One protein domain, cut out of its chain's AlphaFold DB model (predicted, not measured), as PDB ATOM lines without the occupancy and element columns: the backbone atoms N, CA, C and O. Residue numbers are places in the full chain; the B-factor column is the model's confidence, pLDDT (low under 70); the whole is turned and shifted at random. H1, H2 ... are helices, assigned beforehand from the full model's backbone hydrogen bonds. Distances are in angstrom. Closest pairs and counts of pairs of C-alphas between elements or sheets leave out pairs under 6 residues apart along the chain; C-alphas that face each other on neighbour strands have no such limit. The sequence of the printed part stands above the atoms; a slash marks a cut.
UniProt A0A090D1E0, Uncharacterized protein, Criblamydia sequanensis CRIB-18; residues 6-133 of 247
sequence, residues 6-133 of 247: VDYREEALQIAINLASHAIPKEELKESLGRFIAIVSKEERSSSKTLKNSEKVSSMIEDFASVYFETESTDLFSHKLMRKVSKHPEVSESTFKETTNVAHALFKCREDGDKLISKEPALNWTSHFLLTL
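This is residues 6 to 133 of the 247 residues of an uncharacterized protein of Criblamydia sequanensis CRIB-18 (UniProt A0A090D1E0). This is a compact block of crossing helices in two groups: the short H5 and the longer H8 meet near its middle, with H2 and H4 crossing on one side of them and H6 laid across H8 on the other. H1 folds back with H2 as a helical hairpin, and with residues 16 to 20 it also touches H7, a second place where the two groups meet; the short H3 sits by residues 37 to 41 of H2. The printed part has 128 residues, with eight named helices in the order H1 to H8 and no named strand; the class is all helix. It is compact, with a radius of gyration of the C-alphas of 13.7 A, and rounded, with spans of 38 by 30 by 27 A.

H1 is residues 6 to 20, 21.7 A from first to last C-alpha; it begins at C-alpha 6, at (29.203, 46.116, -27.634). H2 follows as residues 29 to 42, 20.2 A. H3 is residues 49 to 52, 5.6 A, and H4 is residues 54 to 68, 20.4 A; C-alpha 54 is at (19.411, 24.310, -26.395). H5 is residues 80 to 85, 9.0 A. H6, residues 93 to 108, is the longest helix by residues and measures 22.4 A. H7 is residues 114 to 117, 5.2 A. H8 is residues 120 to 133, 19.9 A, and ends at C-alpha 133, at (34.354, 37.713, -24.796).

The helix packing is mostly crossed: of the six touching pairs with a tilt, 0 are at a shallow tilt. H1 and H2 form a hairpin; they touch at a steep tilt of 44 degrees, opposite ways, and their closest C-alphas are those of Ala 12 and Phe 36, 5.3 A apart. With residues 29 to 34 alone, H2 touches residues 61 to 65 of H4, closest at the C-alphas of Lys 30 and Ile 61, 6.4 A, at a steep tilt of 48 degrees, opposite ways. With residues 37 to 41 alone, H2 touches H3, closest at the C-alphas of Ser 41 and Leu 51, 5.8 A. H3 and H4 only just touch, with 3 pairs of C-alphas within 8 A, and only at the corner. H4, with residues 60 to 64 alone, touches H5, closest at the C-alphas of Met 60 and Leu 81, 5.9 A, at a steep tilt of 61 degrees. H5 touches H8, closest at the C-alphas of Val 85 and Phe 129, 6.7 A, at a steep tilt of 40 degrees, the same way. H6 and H8 touch with 13 pairs of C-alphas within 8 A, about perpendicular at 81 degrees; the C-alphas of Thr 100 and Ser 127 are the closest, 5.0 A. H7 touches H8 only at the corner, and touches residues 16 to 20 of H1, closest at the C-alphas of Ala 20 and Lys 115, 5.7 A. Among the pairs that are apart are H4 and H8, and H2 and H6. Each O i to N i+4 pair is within hydrogen-bond range in H1, H5, H6 and H8; in H2 9 of 10 and in H4 10 of 11 are, and H3 and H7 are too short for such a pair.

The two C-alphas farthest apart, those of Glu 27 and Ser 94, are 41.0 A apart. The printed part has no cut. The link from H4 to H5, with 11 residues, is long; the links H3 to H4, H6 to H7 and H7 to H8 are tight. The mean pLDDT of the printed part is 89.5, with residues 6 to 7 and 71 to 74 under 70.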
ATOM      1  N   VAL A   6      28.683  45.558 -28.891       60.00
ATOM      2  CA  VAL A   6      29.203  46.116 -27.634       60.00
ATOM      3  C   VAL A   6      28.143  46.094 -26.529       60.00
ATOM      4  O   VAL A   6      28.491  45.804 -25.387       60.00
ATOM      5  N   ASP A   7      26.865  46.309 -26.862       63.66
ATOM      6  CA  ASP A   7      25.780  46.309 -25.864       63.66
ATOM      7  C   ASP A   7      25.600  44.921 -25.247       63.66
ATOM      8  O   ASP A   7      25.468  44.780 -24.035       63.66
ATOM      9  N   TYR A   8      25.704  43.879 -26.076       79.44
ATOM     10  CA  TYR A   8      25.628  42.496 -25.615       79.44
ATOM     11  C   TYR A   8      26.766  42.129 -24.656       79.44
ATOM     12  O   TYR A   8      26.536  41.477 -23.643       79.44
ATOM     13  N   ARG A   9      28.007  42.543 -24.937       85.94
ATOM     14  CA  ARG A   9      29.142  42.230 -24.050       85.94
ATOM     15  C   ARG A   9      29.007  42.918 -22.700       85.94
ATOM     16  O   ARG A   9      29.290  42.291 -21.686       85.94
ATOM     17  N   GLU A  10      28.558  44.168 -22.691       83.56
ATOM     18  CA  GLU A  10      28.308  44.908 -21.456       83.56
ATOM     19  C   GLU A  10      27.212  44.244 -20.612       83.56
ATOM     20  O   GLU A  10      27.388  44.066 -19.407       83.56
ATOM     21  N   GLU A  11      26.130  43.781 -21.245       87.75
ATOM     22  CA  GLU A  11      25.093  42.994 -20.569       87.75
ATOM     23  C   GLU A  11      25.671  41.713 -19.944       87.75
ATOM     24  O   GLU A  11      25.396  41.408 -18.782       87.75
ATOM     25  N   ALA A  12      26.531  40.983 -20.662       92.38
ATOM     26  CA  ALA A  12      27.162  39.777 -20.129       92.38
ATOM     27  C   ALA A  12      28.093  40.056 -18.935       92.38
ATOM     28  O   ALA A  12      28.108  39.275 -17.981       92.38
ATOM     29  N   LEU A  13      28.845  41.163 -18.960       91.25
ATOM     30  CA  LEU A  13      29.667  41.595 -17.824       91.25
ATOM     31  C   LEU A  13      28.795  41.919 -16.603       91.25
ATOM     32  O   LEU A  13      29.110  41.480 -15.498       91.25
ATOM     33  N   GLN A  14      27.680  42.630 -16.799       89.94
ATOM     34  CA  GLN A  14      26.764  42.965 -15.708       89.94
ATOM     35  C   GLN A  14      26.092  41.723 -15.112       89.94
ATOM     36  O   GLN A  14      25.993  41.608 -13.892       89.94
ATOM     37  N   ILE A  15      25.669  40.765 -15.943       93.94
ATOM     38  CA  ILE A  15      25.091  39.509 -15.445       93.94
ATOM     39  C   ILE A  15      26.121  38.741 -14.608       93.94
ATOM     40  O   ILE A  15      25.773  38.247 -13.540       93.94
ATOM     41  N   ALA A  16      27.389  38.684 -15.032       94.25
ATOM     42  CA  ALA A  16      28.447  38.050 -14.243       94.25
ATOM     43  C   ALA A  16      28.616  38.705 -12.858       94.25
ATOM     44  O   ALA A  16      28.757  37.995 -11.861       94.25
ATOM     45  N   ILE A  17      28.553  40.040 -12.780       91.94
ATOM     46  CA  ILE A  17      28.618  40.780 -11.507       91.94
ATOM     47  C   ILE A  17      27.424  40.415 -10.630       91.94
ATOM     48  O   ILE A  17      27.603  39.986  -9.493       91.94
ATOM     49  N   ASN A  18      26.211  40.486 -11.178       92.88
ATOM     50  CA  ASN A  18      24.994  40.186 -10.427       92.88
ATOM     51  C   ASN A  18      24.962  38.725  -9.940       92.88
ATOM     52  O   ASN A  18      24.423  38.439  -8.868       92.88
ATOM     53  N   LEU A  19      25.563  37.794 -10.694       92.62
ATOM     54  CA  LEU A  19      25.758  36.414 -10.255       92.62
ATOM     55  C   LEU A  19      26.681  36.340  -9.031       92.62
ATOM     56  O   LEU A  19      26.300  35.728  -8.037       92.62
ATOM     57  N   ALA A  20      27.844  36.996  -9.054       90.50
ATOM     58  CA  ALA A  20      28.755  37.022  -7.903       90.50
ATOM     59  C   ALA A  20      28.114  37.661  -6.660       90.50
ATOM     60  O   ALA A  20      28.344  37.221  -5.532       90.50
ATOM     61  N   SER A  21      27.282  38.681  -6.872       89.00
ATOM     62  CA  SER A  21      26.569  39.403  -5.818       89.00
ATOM     63  C   SER A  21      25.365  38.690  -5.230       89.00
ATOM     64  O   SER A  21      24.820  39.206  -4.259       89.00
ATOM     65  N   HIS A  22      24.922  37.574  -5.814       89.94
ATOM     66  CA  HIS A  22      23.603  37.000  -5.526       89.94
ATOM     67  C   HIS A  22      22.460  38.028  -5.695       89.94
ATOM     68  O   HIS A  22      21.480  38.022  -4.955       89.94
ATOM     69  N   ALA A  23      22.607  38.948  -6.655       92.06
ATOM     70  CA  ALA A  23      21.709  40.087  -6.848       92.06
ATOM     71  C   ALA A  23      20.608  39.838  -7.893       92.06
ATOM     72  O   ALA A  23      19.794  40.726  -8.128       92.06
ATOM     73  N   ILE A  24      20.582  38.671  -8.547       93.56
ATOM     74  CA  ILE A  24      19.552  38.353  -9.543       93.56
ATOM     75  C   ILE A  24      18.320  37.772  -8.832       93.56
ATOM     76  O   ILE A  24      18.445  36.734  -8.174       93.56
ATOM     77  N   PRO A  25      17.127  38.380  -8.978       93.69
ATOM     78  CA  PRO A  25      15.891  37.839  -8.422       93.69
ATOM     79  C   PRO A  25      15.575  36.433  -8.945       93.69
ATOM     80  O   PRO A  25      15.912  36.068 -10.076       93.69
ATOM     81  N   LYS A  26      14.876  35.635  -8.133       92.88
ATOM     82  CA  LYS A  26      14.529  34.242  -8.460       92.88
ATOM     83  C   LYS A  26      13.720  34.118  -9.741       92.88
ATOM     84  O   LYS A  26      13.936  33.192 -10.524       92.88
ATOM     85  N   GLU A  27      12.821  35.060  -9.957       94.25
ATOM     86  CA  GLU A  27      11.917  35.132 -11.095       94.25
ATOM     87  C   GLU A  27      12.674  35.443 -12.397       94.25
ATOM     88  O   GLU A  27      12.270  34.999 -13.468       94.25
ATOM     89  N   GLU A  28      13.813  36.135 -12.299       94.81
ATOM     90  CA  GLU A  28      14.601  36.627 -13.434       94.81
ATOM     91  C   GLU A  28      15.840  35.771 -13.741       94.81
ATOM     92  O   GLU A  28      16.453  35.918 -14.803       94.81
ATOM     93  N   LEU A  29      16.234  34.868 -12.833       95.12
ATOM     94  CA  LEU A  29      17.498  34.134 -12.933       95.12
ATOM     95  C   LEU A  29      17.611  33.322 -14.223       95.12
ATOM     96  O   LEU A  29      18.614  33.418 -14.932       95.12
ATOM     97  N   LYS A  30      16.589  32.523 -14.552       95.19
ATOM     98  CA  LYS A  30      16.624  31.665 -15.746       95.19
ATOM     99  C   LYS A  30      16.711  32.489 -17.030       95.19
ATOM    100  O   LYS A  30      17.462  32.127 -17.934       95.19
ATOM    101  N   GLU A  31      15.973  33.595 -17.099       94.31
ATOM    102  CA  GLU A  31      16.007  34.494 -18.250       94.31
ATOM    103  C   GLU A  31      17.380  35.163 -18.382       94.31
ATOM    104  O   GLU A  31      17.979  35.133 -19.459       94.31
ATOM    105  N   SER A  32      17.923  35.679 -17.278       95.06
ATOM    106  CA  SER A  32      19.251  36.299 -17.235       95.06
ATOM    107  C   SER A  32      20.349  35.322 -17.658       95.06
ATOM    108  O   SER A  32      21.178  35.657 -18.499       95.06
ATOM    109  N   LEU A  33      20.322  34.079 -17.164       96.06
ATOM    110  CA  LEU A  33      21.251  33.027 -17.592       96.06
ATOM    111  C   LEU A  33      21.081  32.681 -19.077       96.06
ATOM    112  O   LEU A  33      22.072  32.487 -19.783       96.06
ATOM    113  N   GLY A  34      19.841  32.642 -19.573       94.38
ATOM    114  CA  GLY A  34      19.541  32.441 -20.989       94.38
ATOM    115  C   GLY A  34      20.154  33.529 -21.874       94.38
ATOM    116  O   GLY A  34      20.853  33.207 -22.840       94.38
ATOM    117  N   ARG A  35      19.964  34.809 -21.518       92.81
ATOM    118  CA  ARG A  35      20.573  35.954 -22.220       92.81
ATOM    119  C   ARG A  35      22.096  35.899 -22.155       92.81
ATOM    120  O   ARG A  35      22.753  35.971 -23.193       92.81
ATOM    121  N   PHE A  36      22.651  35.658 -20.970       95.44
ATOM    122  CA  PHE A  36      24.090  35.534 -20.744       95.44
ATOM    123  C   PHE A  36      24.739  34.487 -21.656       95.44
ATOM    124  O   PHE A  36      25.708  34.767 -22.364       95.44
ATOM    125  N   ILE A  37      24.161  33.288 -21.710       95.38
ATOM    126  CA  ILE A  37      24.648  32.196 -22.556       95.38
ATOM    127  C   ILE A  37      24.468  32.524 -24.035       95.38
ATOM    128  O   ILE A  37      25.367  32.252 -24.831       95.38
ATOM    129  N   ALA A  38      23.336  33.116 -24.419       92.31
ATOM    130  CA  ALA A  38      23.086  33.507 -25.801       92.31
ATOM    131  C   ALA A  38      24.140  34.506 -26.298       92.31
ATOM    132  O   ALA A  38      24.634  34.346 -27.413       92.31
ATOM    133  N   ILE A  39      24.532  35.477 -25.468       92.12
ATOM    134  CA  ILE A  39      25.608  36.426 -25.769       92.12
ATOM    135  C   ILE A  39      26.935  35.681 -25.938       92.12
ATOM    136  O   ILE A  39      27.541  35.726 -27.007       92.12
ATOM    137  N   VAL A  40      27.352  34.930 -24.916       93.75
ATOM    138  CA  VAL A  40      28.644  34.228 -24.904       93.75
ATOM    139  C   VAL A  40      28.761  33.223 -26.051       93.75
ATOM    140  O   VAL A  40      29.819  33.083 -26.654       93.75
ATOM    141  N   SER A  41      27.683  32.517 -26.390       92.38
ATOM    142  CA  SER A  41      27.677  31.507 -27.457       92.38
ATOM    143  C   SER A  41      27.885  32.084 -28.862       92.38
ATOM    144  O   SER A  41      28.303  31.351 -29.763       92.38
ATOM    145  N   LYS A  42      27.591  33.380 -29.049       90.12
ATOM    146  CA  LYS A  42      27.764  34.109 -30.312       90.12
ATOM    147  C   LYS A  42      29.158  34.712 -30.457       90.12
ATOM    148  O   LYS A  42      29.506  35.150 -31.551       90.12
ATOM    149  N   GLU A  43      29.949  34.748 -29.387       90.19
ATOM    150  CA  GLU A  43      31.300  35.285 -29.464       90.19
ATOM    151  C   GLU A  43      32.236  34.343 -30.216       90.19
ATOM    152  O   GLU A  43      32.271  33.136 -29.980       90.19
ATOM    153  N   GLU A  44      33.036  34.918 -31.115       88.06
ATOM    154  CA  GLU A  44      33.954  34.188 -32.003       88.06
ATOM    155  C   GLU A  44      34.932  33.292 -31.242       88.06
ATOM    156  O   GLU A  44      35.323  32.232 -31.730       88.06
ATOM    157  N   ARG A  45      35.308  33.703 -30.029       92.12
ATOM    158  CA  ARG A  45      36.234  32.967 -29.170       92.12
ATOM    159  C   ARG A  45      35.574  31.942 -28.254       92.12
ATOM    160  O   ARG A  45      36.289  31.203 -27.577       92.12
ATOM    161  N   SER A  46      34.249  31.824 -28.261       93.50
ATOM    162  CA  SER A  46      33.559  30.766 -27.529       93.50
ATOM    163  C   SER A  46      33.845  29.399 -28.144       93.50
ATOM    164  O   SER A  46      33.381  29.061 -29.234       93.50
ATOM    165  N   SER A  47      34.605  28.566 -27.427       94.06
ATOM    166  CA  SER A  47      34.970  27.213 -27.880       94.06
ATOM    167  C   SER A  47      34.005  26.130 -27.376       94.06
ATOM    168  O   SER A  47      34.198  24.924 -27.593       94.06
ATOM    169  N   SER A  48      32.933  26.531 -26.687       93.44
ATOM    170  CA  SER A  48      31.970  25.609 -26.096       93.44
ATOM    171  C   SER A  48      30.899  25.166 -27.091       93.44
ATOM    172  O   SER A  48      29.875  25.816 -27.284       93.44
ATOM    173  N   LYS A  49      31.074  23.967 -27.661       91.00
ATOM    174  CA  LYS A  49      30.034  23.306 -28.475       91.00
ATOM    175  C   LYS A  49      28.738  23.058 -27.692       91.00
ATOM    176  O   LYS A  49      27.670  22.987 -28.285       91.00
ATOM    177  N   THR A  50      28.823  22.919 -26.364       91.50
ATOM    178  CA  THR A  50      27.659  22.655 -25.505       91.50
ATOM    179  C   THR A  50      26.686  23.829 -25.486       91.50
ATOM    180  O   THR A  50      25.486  23.588 -25.491       91.50
ATOM    181  N   LEU A  51      27.177  25.074 -25.535       92.88
ATOM    182  CA  LEU A  51      26.311  26.261 -25.521       92.88
ATOM    183  C   LEU A  51      25.464  26.409 -26.796       92.88
ATOM    184  O   LEU A  51      24.537  27.206 -26.817       92.88
ATOM    185  N   LYS A  52      25.754  25.627 -27.846       90.00
ATOM    186  CA  LYS A  52      24.975  25.587 -29.093       90.00
ATOM    187  C   LYS A  52      23.824  24.572 -29.063       90.00
ATOM    188  O   LYS A  52      23.068  24.494 -30.022       90.00
ATOM    189  N   ASN A  53      23.707  23.766 -28.005       93.38
ATOM    190  CA  ASN A  53      22.635  22.784 -27.840       93.38
ATOM    191  C   ASN A  53      21.639  23.290 -26.784       93.38
ATOM    192  O   ASN A  53      21.957  23.309 -25.594       93.38
ATOM    193  N   SER A  54      20.449  23.691 -27.229       90.12
ATOM    194  CA  SER A  54      19.411  24.310 -26.395       90.12
ATOM    195  C   SER A  54      18.918  23.409 -25.260       90.12
ATOM    196  O   SER A  54      18.741  23.890 -24.143       90.12
ATOM    197  N   GLU A  55      18.747  22.110 -25.503       91.62
ATOM    198  CA  GLU A  55      18.302  21.144 -24.486       91.62
ATOM    199  C   GLU A  55      19.334  21.007 -23.360       91.62
ATOM    200  O   GLU A  55      19.009  21.116 -22.178       91.62
ATOM    201  N   LYS A  56      20.616  20.857 -23.723       93.44
ATOM    202  CA  LYS A  56      21.720  20.789 -22.753       93.44
ATOM    203  C   LYS A  56      21.871  22.092 -21.984       93.44
ATOM    204  O   LYS A  56      22.168  22.052 -20.794       93.44
ATOM    205  N   VAL A  57      21.708  23.232 -22.654       93.94
ATOM    206  CA  VAL A  57      21.739  24.550 -22.009       93.94
ATOM    207  C   VAL A  57      20.608  24.672 -20.994       93.94
ATOM    208  O   VAL A  57      20.885  25.014 -19.851       93.94
ATOM    209  N   SER A  58      19.380  24.316 -21.371       94.06
ATOM    210  CA  SER A  58      18.209  24.396 -20.489       94.06
ATOM    211  C   SER A  58      18.406  23.560 -19.224       94.06
ATOM    212  O   SER A  58      18.276  24.082 -18.122       94.06
ATOM    213  N   SER A  59      18.858  22.310 -19.372       94.50
ATOM    214  CA  SER A  59      19.178  21.446 -18.229       94.50
ATOM    215  C   SER A  59      20.284  22.025 -17.331       94.50
ATOM    216  O   SER A  59      20.173  21.958 -16.111       94.50
ATOM    217  N   MET A  60      21.334  22.636 -17.896       95.50
ATOM    218  CA  MET A  60      22.396  23.265 -17.092       95.50
ATOM    219  C   MET A  60      21.949  24.558 -16.398       95.50
ATOM    220  O   MET A  60      22.516  24.901 -15.365       95.50
ATOM    221  N   ILE A  61      20.990  25.293 -16.969       95.69
ATOM    222  CA  ILE A  61      20.388  26.469 -16.328       95.69
ATOM    223  C   ILE A  61      19.570  26.033 -15.115       95.69
ATOM    224  O   ILE A  61      19.656  26.671 -14.074       95.69
ATOM    225  N   GLU A  62      18.793  24.955 -15.234       94.00
ATOM    226  CA  GLU A  62      18.006  24.417 -14.118       94.00
ATOM    227  C   GLU A  62      18.892  23.938 -12.969       94.00
ATOM    228  O   GLU A  62      18.657  24.328 -11.829       94.00
ATOM    229  N   ASP A  63      19.943  23.187 -13.298       93.12
ATOM    230  CA  ASP A  63      20.976  22.721 -12.363       93.12
ATOM    231  C   ASP A  63      21.711  23.892 -11.682       93.12
ATOM    232  O   ASP A  63      21.849  23.938 -10.464       93.12
ATOM    233  N   PHE A  64      22.109  24.918 -12.444       94.50
ATOM    234  CA  PHE A  64      22.735  26.106 -11.854       94.50
ATOM    235  C   PHE A  64      21.764  26.870 -10.943       94.50
ATOM    236  O   PHE A  64      22.162  27.369  -9.893       94.50
ATOM    237  N   ALA A  65      20.492  26.979 -11.336       92.69
ATOM    238  CA  ALA A  65      19.492  27.726 -10.585       92.69
ATOM    239  C   ALA A  65      19.162  27.092  -9.229       92.69
ATOM    240  O   ALA A  65      18.835  27.835  -8.303       92.69
ATOM    241  N   SER A  66      19.253  25.761  -9.086       89.38
ATOM    242  CA  SER A  66      19.106  25.128  -7.770       89.38
ATOM    243  C   SER A  66      20.251  25.500  -6.835       89.38
ATOM    244  O   SER A  66      19.982  25.808  -5.683       89.38
ATOM    245  N   VAL A  67      21.484  25.580  -7.348       90.31
ATOM    246  CA  VAL A  67      22.675  25.907  -6.545       90.31
ATOM    247  C   VAL A  67      22.776  27.403  -6.226       90.31
ATOM    248  O   VAL A  67      23.245  27.777  -5.160       90.31
ATOM    249  N   TYR A  68      22.312  28.285  -7.118       91.19
ATOM    250  CA  TYR A  68      22.439  29.742  -6.950       91.19
ATOM    251  C   TYR A  68      21.765  30.299  -5.686       91.19
ATOM    252  O   TYR A  68      22.223  31.296  -5.141       91.19
ATOM    253  N   PHE A  69      20.676  29.679  -5.228       87.25
ATOM    254  CA  PHE A  69      19.937  30.123  -4.039       87.25
ATOM    255  C   PHE A  69      20.245  29.301  -2.784       87.25
ATOM    256  O   PHE A  69      19.632  29.534  -1.740       87.25
ATOM    257  N   GLU A  70      21.157  28.332  -2.869       85.44
ATOM    258  CA  GLU A  70      21.593  27.584  -1.696       85.44
ATOM    259  C   GLU A  70      22.366  28.512  -0.751       85.44
ATOM    260  O   GLU A  70      23.223  29.291  -1.155       85.44
ATOM    261  N   THR A  71      22.039  28.448   0.539       62.78
ATOM    262  CA  THR A  71      22.669  29.274   1.581       62.78
ATOM    263  C   THR A  71      24.081  28.815   1.944       62.78
ATOM    264  O   THR A  71      24.812  29.551   2.607       62.78
ATOM    265  N   GLU A  72      24.468  27.599   1.550       64.44
ATOM    266  CA  GLU A  72      25.837  27.121   1.714       64.44
ATOM    267  C   GLU A  72      26.733  27.721   0.625       64.44
ATOM    268  O   GLU A  72      26.339  27.850  -0.528       64.44
ATOM    269  N   SER A  73      27.944  28.128   1.021       58.50
ATOM    270  CA  SER A  73      28.939  28.822   0.191       58.50
ATOM    271  C   SER A  73      29.507  27.911  -0.910       58.50
ATOM    272  O   SER A  73      30.695  27.575  -0.911       58.50
ATOM    273  N   THR A  74      28.681  27.513  -1.866       66.62
ATOM    274  CA  THR A  74      29.133  26.825  -3.069       66.62
ATOM    275  C   THR A  74      29.737  27.864  -4.008       66.62
ATOM    276  O   THR A  74      29.121  28.882  -4.320       66.62
ATOM    277  N   ASP A  75      30.975  27.645  -4.452       82.50
ATOM    278  CA  ASP A  75      31.590  28.504  -5.464       82.50
ATOM    279  C   ASP A  75      30.838  28.359  -6.798       82.50
ATOM    280  O   ASP A  75      31.057  27.412  -7.561       82.50
ATOM    281  N   LEU A  76      29.948  29.316  -7.082       88.38
ATOM    282  CA  LEU A  76      29.127  29.350  -8.294       88.38
ATOM    283  C   LEU A  76      29.972  29.280  -9.572       88.38
ATOM    284  O   LEU A  76      29.553  28.680 -10.564       88.38
ATOM    285  N   PHE A  77      31.179  29.849  -9.562       89.88
ATOM    286  CA  PHE A  77      32.041  29.923 -10.743       89.88
ATOM    287  C   PHE A  77      32.755  28.605 -11.051       89.88
ATOM    288  O   PHE A  77      33.153  28.356 -12.195       89.88
ATOM    289  N   SER A  78      32.798  27.695 -10.080       88.38
ATOM    290  CA  SER A  78      33.196  26.307 -10.292       88.38
ATOM    291  C   SER A  78      32.101  25.456 -10.946       88.38
ATOM    292  O   SER A  78      32.414  24.357 -11.425       88.38
ATOM    293  N   HIS A  79      30.851  25.936 -11.032       92.25
ATOM    294  CA  HIS A  79      29.735  25.195 -11.620       92.25
ATOM    295  C   HIS A  79      29.970  24.845 -13.097       92.25
ATOM    296  O   HIS A  79      30.580  25.593 -13.868       92.25
ATOM    297  N   LYS A  80      29.415  23.711 -13.541       92.81
ATOM    298  CA  LYS A  80      29.553  23.211 -14.919       92.81
ATOM    299  C   LYS A  80      29.139  24.248 -15.965       92.81
ATOM    300  O   LYS A  80      29.845  24.397 -16.960       92.81
ATOM    301  N   LEU A  81      28.032  24.958 -15.742       95.19
ATOM    302  CA  LEU A  81      27.563  26.044 -16.610       95.19
ATOM    303  C   LEU A  81      28.606  27.161 -16.731       95.19
ATOM    304  O   LEU A  81      28.969  27.531 -17.848       95.19
ATOM    305  N   MET A  82      29.150  27.615 -15.599       95.31
ATOM    306  CA  MET A  82      30.173  28.660 -15.544       95.31
ATOM    307  C   MET A  82      31.450  28.240 -16.283       95.31
ATOM    308  O   MET A  82      31.970  28.999 -17.099       95.31
ATOM    309  N   ARG A  83      31.876  26.980 -16.153       94.56
ATOM    310  CA  ARG A  83      32.989  26.425 -16.949       94.56
ATOM    311  C   ARG A  83      32.715  26.382 -18.456       94.56
ATOM    312  O   ARG A  83      33.650  26.341 -19.250       94.56
ATOM    313  N   LYS A  84      31.449  26.297 -18.886       96.12
ATOM    314  CA  LYS A  84      31.102  26.304 -20.319       96.12
ATOM    315  C   LYS A  84      31.109  27.706 -20.904       96.12
ATOM    316  O   LYS A  84      31.503  27.830 -22.061       96.12
ATOM    317  N   VAL A  85      30.681  28.714 -20.148       96.25
ATOM    318  CA  VAL A  85      30.654  30.117 -20.604       96.25
ATOM    319  C   VAL A  85      32.031  30.781 -20.589       96.25
ATOM    320  O   VAL A  85      32.241  31.726 -21.333       96.25
ATOM    321  N   SER A  86      32.995  30.258 -19.831       96.31
ATOM    322  CA  SER A  86      34.380  30.747 -19.843       96.31
ATOM    323  C   SER A  86      35.316  29.928 -20.742       96.31
ATOM    324  O   SER A  86      36.537  30.048 -20.665       96.31
ATOM    325  N   LYS A  87      34.776  29.059 -21.607       96.31
ATOM    326  CA  LYS A  87      35.598  28.181 -22.443       96.31
ATOM    327  C   LYS A  87      36.079  28.889 -23.715       96.31
ATOM    328  O   LYS A  87      35.282  29.173 -24.611       96.31
ATOM    329  N   HIS A  88      37.395  29.023 -23.856       95.75
ATOM    330  CA  HIS A  88      38.061  29.637 -25.010       95.75
ATOM    331  C   HIS A  88      39.228  28.769 -25.543       95.75
ATOM    332  O   HIS A  88      39.578  27.775 -24.905       95.75
ATOM    333  N   PRO A  89      39.798  29.061 -26.732       95.06
ATOM    334  CA  PRO A  89      41.038  28.435 -27.214       95.06
ATOM    335  C   PRO A  89      42.236  28.709 -26.301       95.06
ATOM    336  O   PRO A  89      42.286  29.778 -25.693       95.06
ATOM    337  N   GLU A  90      43.211  27.801 -26.256       93.06
ATOM    338  CA  GLU A  90      44.434  27.963 -25.454       93.06
ATOM    339  C   GLU A  90      45.151  29.293 -25.735       93.06
ATOM    340  O   GLU A  90      45.120  29.826 -26.849       93.06
ATOM    341  N   VAL A  91      45.764  29.846 -24.690       92.00
ATOM    342  CA  VAL A  91      46.547  31.085 -24.729       92.00
ATOM    343  C   VAL A  91      47.844  30.882 -23.957       92.00
ATOM    344  O   VAL A  91      47.929  29.992 -23.113       92.00
ATOM    345  N   SER A  92      48.848  31.714 -24.232       91.00
ATOM    346  CA  SER A  92      50.088  31.696 -23.457       91.00
ATOM    347  C   SER A  92      49.847  32.120 -22.002       91.00
ATOM    348  O   SER A  92      48.928  32.892 -21.716       91.00
ATOM    349  N   GLU A  93      50.714  31.679 -21.091       90.31
ATOM    350  CA  GLU A  93      50.677  32.094 -19.683       90.31
ATOM    351  C   GLU A  93      50.819  33.618 -19.529       90.31
ATOM    352  O   GLU A  93      50.095  34.234 -18.751       90.31
ATOM    353  N   SER A  94      51.673  34.254 -20.341       85.81
ATOM    354  CA  SER A  94      51.828  35.715 -20.346       85.81
ATOM    355  C   SER A  94      50.530  36.432 -20.736       85.81
ATOM    356  O   SER A  94      50.141  37.402 -20.086       85.81
ATOM    357  N   THR A  95      49.831  35.939 -21.764       88.25
ATOM    358  CA  THR A  95      48.526  36.472 -22.183       88.25
ATOM    359  C   THR A  95      47.481  36.293 -21.085       88.25
ATOM    360  O   THR A  95      46.684  37.198 -20.837       88.25
ATOM    361  N   PHE A  96      47.483  35.139 -20.414       91.56
ATOM    362  CA  PHE A  96      46.563  34.871 -19.316       91.56
ATOM    363  C   PHE A  96      46.808  35.815 -18.134       91.56
ATOM    364  O   PHE A  96      45.866  36.466 -17.688       91.56
ATOM    365  N   LYS A  97      48.067  35.974 -17.698       89.19
ATOM    366  CA  LYS A  97      48.463  36.908 -16.629       89.19
ATOM    367  C   LYS A  97      47.988  38.332 -16.922       89.19
ATOM    368  O   LYS A  97      47.377  38.972 -16.074       89.19
ATOM    369  N   GLU A  98      48.204  38.814 -18.144       85.75
ATOM    370  CA  GLU A  98      47.766  40.159 -18.525       85.75
ATOM    371  C   GLU A  98      46.236  40.271 -18.578       85.75
ATOM    372  O   GLU A  98      45.664  41.273 -18.160       85.75
ATOM    373  N   THR A  99      45.543  39.222 -19.025       90.81
ATOM    374  CA  THR A  99      44.076  39.210 -18.996       90.81
ATOM    375  C   THR A  99      43.546  39.258 -17.563       90.81
ATOM    376  O   THR A  99      42.549  39.928 -17.312       90.81
ATOM    377  N   THR A 100      44.237  38.634 -16.607       91.38
ATOM    378  CA  THR A 100      43.934  38.761 -15.175       91.38
ATOM    379  C   THR A 100      44.115  40.198 -14.679       91.38
ATOM    380  O   THR A 100      43.252  40.713 -13.969       91.38
ATOM    381  N   ASN A 101      45.163  40.902 -15.117       86.50
ATOM    382  CA  ASN A 101      45.338  42.327 -14.807       86.50
ATOM    383  C   ASN A 101      44.195  43.181 -15.379       86.50
ATOM    384  O   ASN A 101      43.646  44.037 -14.681       86.50
ATOM    385  N   VAL A 102      43.800  42.918 -16.628       87.44
ATOM    386  CA  VAL A 102      42.655  43.576 -17.274       87.44
ATOM    387  C   VAL A 102      41.351  43.257 -16.542       87.44
ATOM    388  O   VAL A 102      40.539  44.158 -16.351       87.44
ATOM    389  N   ALA A 103      41.154  42.017 -16.086       90.31
ATOM    390  CA  ALA A 103      39.997  41.627 -15.286       90.31
ATOM    391  C   ALA A 103      39.918  42.440 -13.993       90.31
ATOM    392  O   ALA A 103      38.890  43.060 -13.725       90.31
ATOM    393  N   HIS A 104      41.015  42.520 -13.236       87.31
ATOM    394  CA  HIS A 104      41.070  43.361 -12.044       87.31
ATOM    395  C   HIS A 104      40.682  44.805 -12.350       87.31
ATOM    396  O   HIS A 104      39.808  45.358 -11.691       87.31
ATOM    397  N   ALA A 105      41.291  45.405 -13.370       82.25
ATOM    398  CA  ALA A 105      41.007  46.779 -13.756       82.25
ATOM    399  C   ALA A 105      39.539  47.003 -14.163       82.25
ATOM    400  O   ALA A 105      38.925  47.982 -13.735       82.25
ATOM    401  N   LEU A 106      38.981  46.103 -14.975       85.44
ATOM    402  CA  LEU A 106      37.640  46.223 -15.548       85.44
ATOM    403  C   LEU A 106      36.527  46.017 -14.517       85.44
ATOM    404  O   LEU A 106      35.486  46.663 -14.617       85.44
ATOM    405  N   PHE A 107      36.713  45.103 -13.565       88.25
ATOM    406  CA  PHE A 107      35.690  44.800 -12.563       88.25
ATOM    407  C   PHE A 107      35.819  45.674 -11.313       88.25
ATOM    408  O   PHE A 107      34.799  46.072 -10.764       88.25
ATOM    409  N   LYS A 108      37.030  46.088 -10.920       85.88
ATOM    410  CA  LYS A 108      37.234  46.973  -9.759       85.88
ATOM    411  C   LYS A 108      36.606  48.360  -9.918       85.88
ATOM    412  O   LYS A 108      36.339  49.035  -8.931       85.88
ATOM    413  N   CYS A 109      36.390  48.826 -11.151       79.75
ATOM    414  CA  CYS A 109      35.724  50.109 -11.398       79.75
ATOM    415  C   CYS A 109      34.187  50.022 -11.400       79.75
ATOM    416  O   CYS A 109      33.531  51.053 -11.570       79.75
ATOM    417  N   ARG A 110      33.603  48.829 -11.242       85.25
ATOM    418  CA  ARG A 110      32.155  48.598 -11.300       85.25
ATOM    419  C   ARG A 110      31.598  48.368  -9.904       85.25
ATOM    420  O   ARG A 110      32.259  47.766  -9.060       85.25
ATOM    421  N   GLU A 111      30.368  48.820  -9.684       85.06
ATOM    422  CA  GLU A 111      29.632  48.480  -8.469       85.06
ATOM    423  C   GLU A 111      29.568  46.957  -8.330       85.06
ATOM    424  O   GLU A 111      29.327  46.253  -9.311       85.06
ATOM    425  N   ASP A 112      29.869  46.453  -7.132       85.81
ATOM    426  CA  ASP A 112      29.938  45.025  -6.807       85.81
ATOM    427  C   ASP A 112      30.956  44.168  -7.590       85.81
ATOM    428  O   ASP A 112      31.118  42.982  -7.289       85.81
ATOM    429  N   GLY A 113      31.705  44.735  -8.538       86.44
ATOM    430  CA  GLY A 113      32.651  43.975  -9.358       86.44
ATOM    431  C   GLY A 113      33.798  43.350  -8.559       86.44
ATOM    432  O   GLY A 113      34.304  42.295  -8.941       86.44
ATOM    433  N   ASP A 114      34.137  43.906  -7.392       87.31
ATOM    434  CA  ASP A 114      35.110  43.324  -6.458       87.31
ATOM    435  C   ASP A 114      34.732  41.897  -6.015       87.31
ATOM    436  O   ASP A 114      35.607  41.067  -5.751       87.31
ATOM    437  N   LYS A 115      33.439  41.544  -6.003       84.81
ATOM    438  CA  LYS A 115      32.984  40.185  -5.662       84.81
ATOM    439  C   LYS A 115      33.446  39.137  -6.684       84.81
ATOM    440  O   LYS A 115      33.682  37.996  -6.296       84.81
ATOM    441  N   LEU A 116      33.649  39.519  -7.949       85.81
ATOM    442  CA  LEU A 116      34.176  38.639  -9.005       85.81
ATOM    443  C   LEU A 116      35.695  38.449  -8.953       85.81
ATOM    444  O   LEU A 116      36.203  37.461  -9.477       85.81
ATOM    445  N   ILE A 117      36.423  39.384  -8.342       86.31
ATOM    446  CA  ILE A 117      37.896  39.423  -8.379       86.31
ATOM    447  C   ILE A 117      38.552  39.273  -6.999       86.31
ATOM    448  O   ILE A 117      39.773  39.322  -6.893       86.31
ATOM    449  N   SER A 118      37.761  39.095  -5.937       80.25
ATOM    450  CA  SER A 118      38.239  39.016  -4.545       80.25
ATOM    451  C   SER A 118      38.737  37.633  -4.116       80.25
ATOM    452  O   SER A 118      39.412  37.525  -3.093       80.25
ATOM    453  N   LYS A 119      38.416  36.571  -4.865       79.81
ATOM    454  CA  LYS A 119      38.838  35.190  -4.576       79.81
ATOM    455  C   LYS A 119      39.465  34.549  -5.812       79.81
ATOM    456  O   LYS A 119      38.949  34.724  -6.912       79.81
ATOM    457  N   GLU A 120      40.503  33.737  -5.609       81.00
ATOM    458  CA  GLU A 120      41.248  33.049  -6.679       81.00
ATOM    459  C   GLU A 120      40.359  32.280  -7.681       81.00
ATOM    460  O   GLU A 120      40.505  32.503  -8.883       81.00
ATOM    461  N   PRO A 121      39.378  31.445  -7.267       83.25
ATOM    462  CA  PRO A 121      38.533  30.730  -8.229       83.25
ATOM    463  C   PRO A 121      37.693  31.661  -9.114       83.25
ATOM    464  O   PRO A 121      37.578  31.435 -10.322       83.25
ATOM    465  N   ALA A 122      37.144  32.728  -8.528       85.06
ATOM    466  CA  ALA A 122      36.311  33.699  -9.228       85.06
ATOM    467  C   ALA A 122      37.148  34.581 -10.165       85.06
ATOM    468  O   ALA A 122      36.759  34.792 -11.314       85.06
ATOM    469  N   LEU A 123      38.335  35.013  -9.727       90.06
ATOM    470  CA  LEU A 123      39.267  35.768 -10.559       90.06
ATOM    471  C   LEU A 123      39.740  34.934 -11.752       90.06
ATOM    472  O   LEU A 123      39.661  35.388 -12.891       90.06
ATOM    473  N   ASN A 124      40.156  33.690 -11.506       92.12
ATOM    474  CA  ASN A 124      40.571  32.770 -12.559       92.12
ATOM    475  C   ASN A 124      39.444  32.546 -13.579       92.12
ATOM    476  O   ASN A 124      39.658  32.641 -14.790       92.12
ATOM    477  N   TRP A 125      38.216  32.308 -13.103       94.88
ATOM    478  CA  TRP A 125      37.048  32.212 -13.979       94.88
ATOM    479  C   TRP A 125      36.828  33.498 -14.781       94.88
ATOM    480  O   TRP A 125      36.583  33.427 -15.986       94.88
ATOM    481  N   THR A 126      36.959  34.658 -14.140       94.69
ATOM    482  CA  THR A 126      36.768  35.972 -14.758       94.69
ATOM    483  C   THR A 126      37.776  36.210 -15.882       94.69
ATOM    484  O   THR A 126      37.386  36.637 -16.969       94.69
ATOM    485  N   SER A 127      39.048  35.850 -15.690       94.69
ATOM    486  CA  SER A 127      40.072  35.914 -16.741       94.69
ATOM    487  C   SER A 127      39.706  35.043 -17.948       94.69
ATOM    488  O   SER A 127      39.730  35.507 -19.090       94.69
ATOM    489  N   HIS A 128      39.284  33.798 -17.716       96.25
ATOM    490  CA  HIS A 128      38.815  32.904 -18.781       96.25
ATOM    491  C   HIS A 128      37.546  33.431 -19.480       96.25
ATOM    492  O   HIS A 128      37.392  33.341 -20.703       96.25
ATOM    493  N   PHE A 129      36.628  34.017 -18.720       95.81
ATOM    494  CA  PHE A 129      35.423  34.634 -19.252       95.81
ATOM    495  C   PHE A 129      35.758  35.825 -20.164       95.81
ATOM    496  O   PHE A 129      35.260  35.886 -21.291       95.81
ATOM    497  N   LEU A 130      36.694  36.698 -19.772       94.06
ATOM    498  CA  LEU A 130      37.171  37.776 -20.641       94.06
ATOM    499  C   LEU A 130      37.857  37.254 -21.907       94.06
ATOM    500  O   LEU A 130      37.591  37.775 -22.985       94.06
ATOM    501  N   LEU A 131      38.652  36.184 -21.823       94.75
ATOM    502  CA  LEU A 131      39.248  35.523 -22.997       94.75
ATOM    503  C   LEU A 131      38.220  34.856 -23.923       94.75
ATOM    504  O   LEU A 131      38.550  34.487 -25.056       94.75
ATOM    505  N   THR A 132      36.991  34.673 -23.445       94.62
ATOM    506  CA  THR A 132      35.858  34.207 -24.250       94.62
ATOM    507  C   THR A 132      35.158  35.375 -24.947       94.62
ATOM    508  O   THR A 132      34.778  35.248 -26.111       94.62
ATOM    509  N   LEU A 133      35.019  36.518 -24.266       91.00
ATOM    510  CA  LEU A 133      34.354  37.713 -24.796       91.00
ATOM    511  C   LEU A 133      35.244  38.584 -25.694       91.00
ATOM    512  O   LEU A 133      34.753  39.250 -26.608       91.00
TER     513      LEU A 133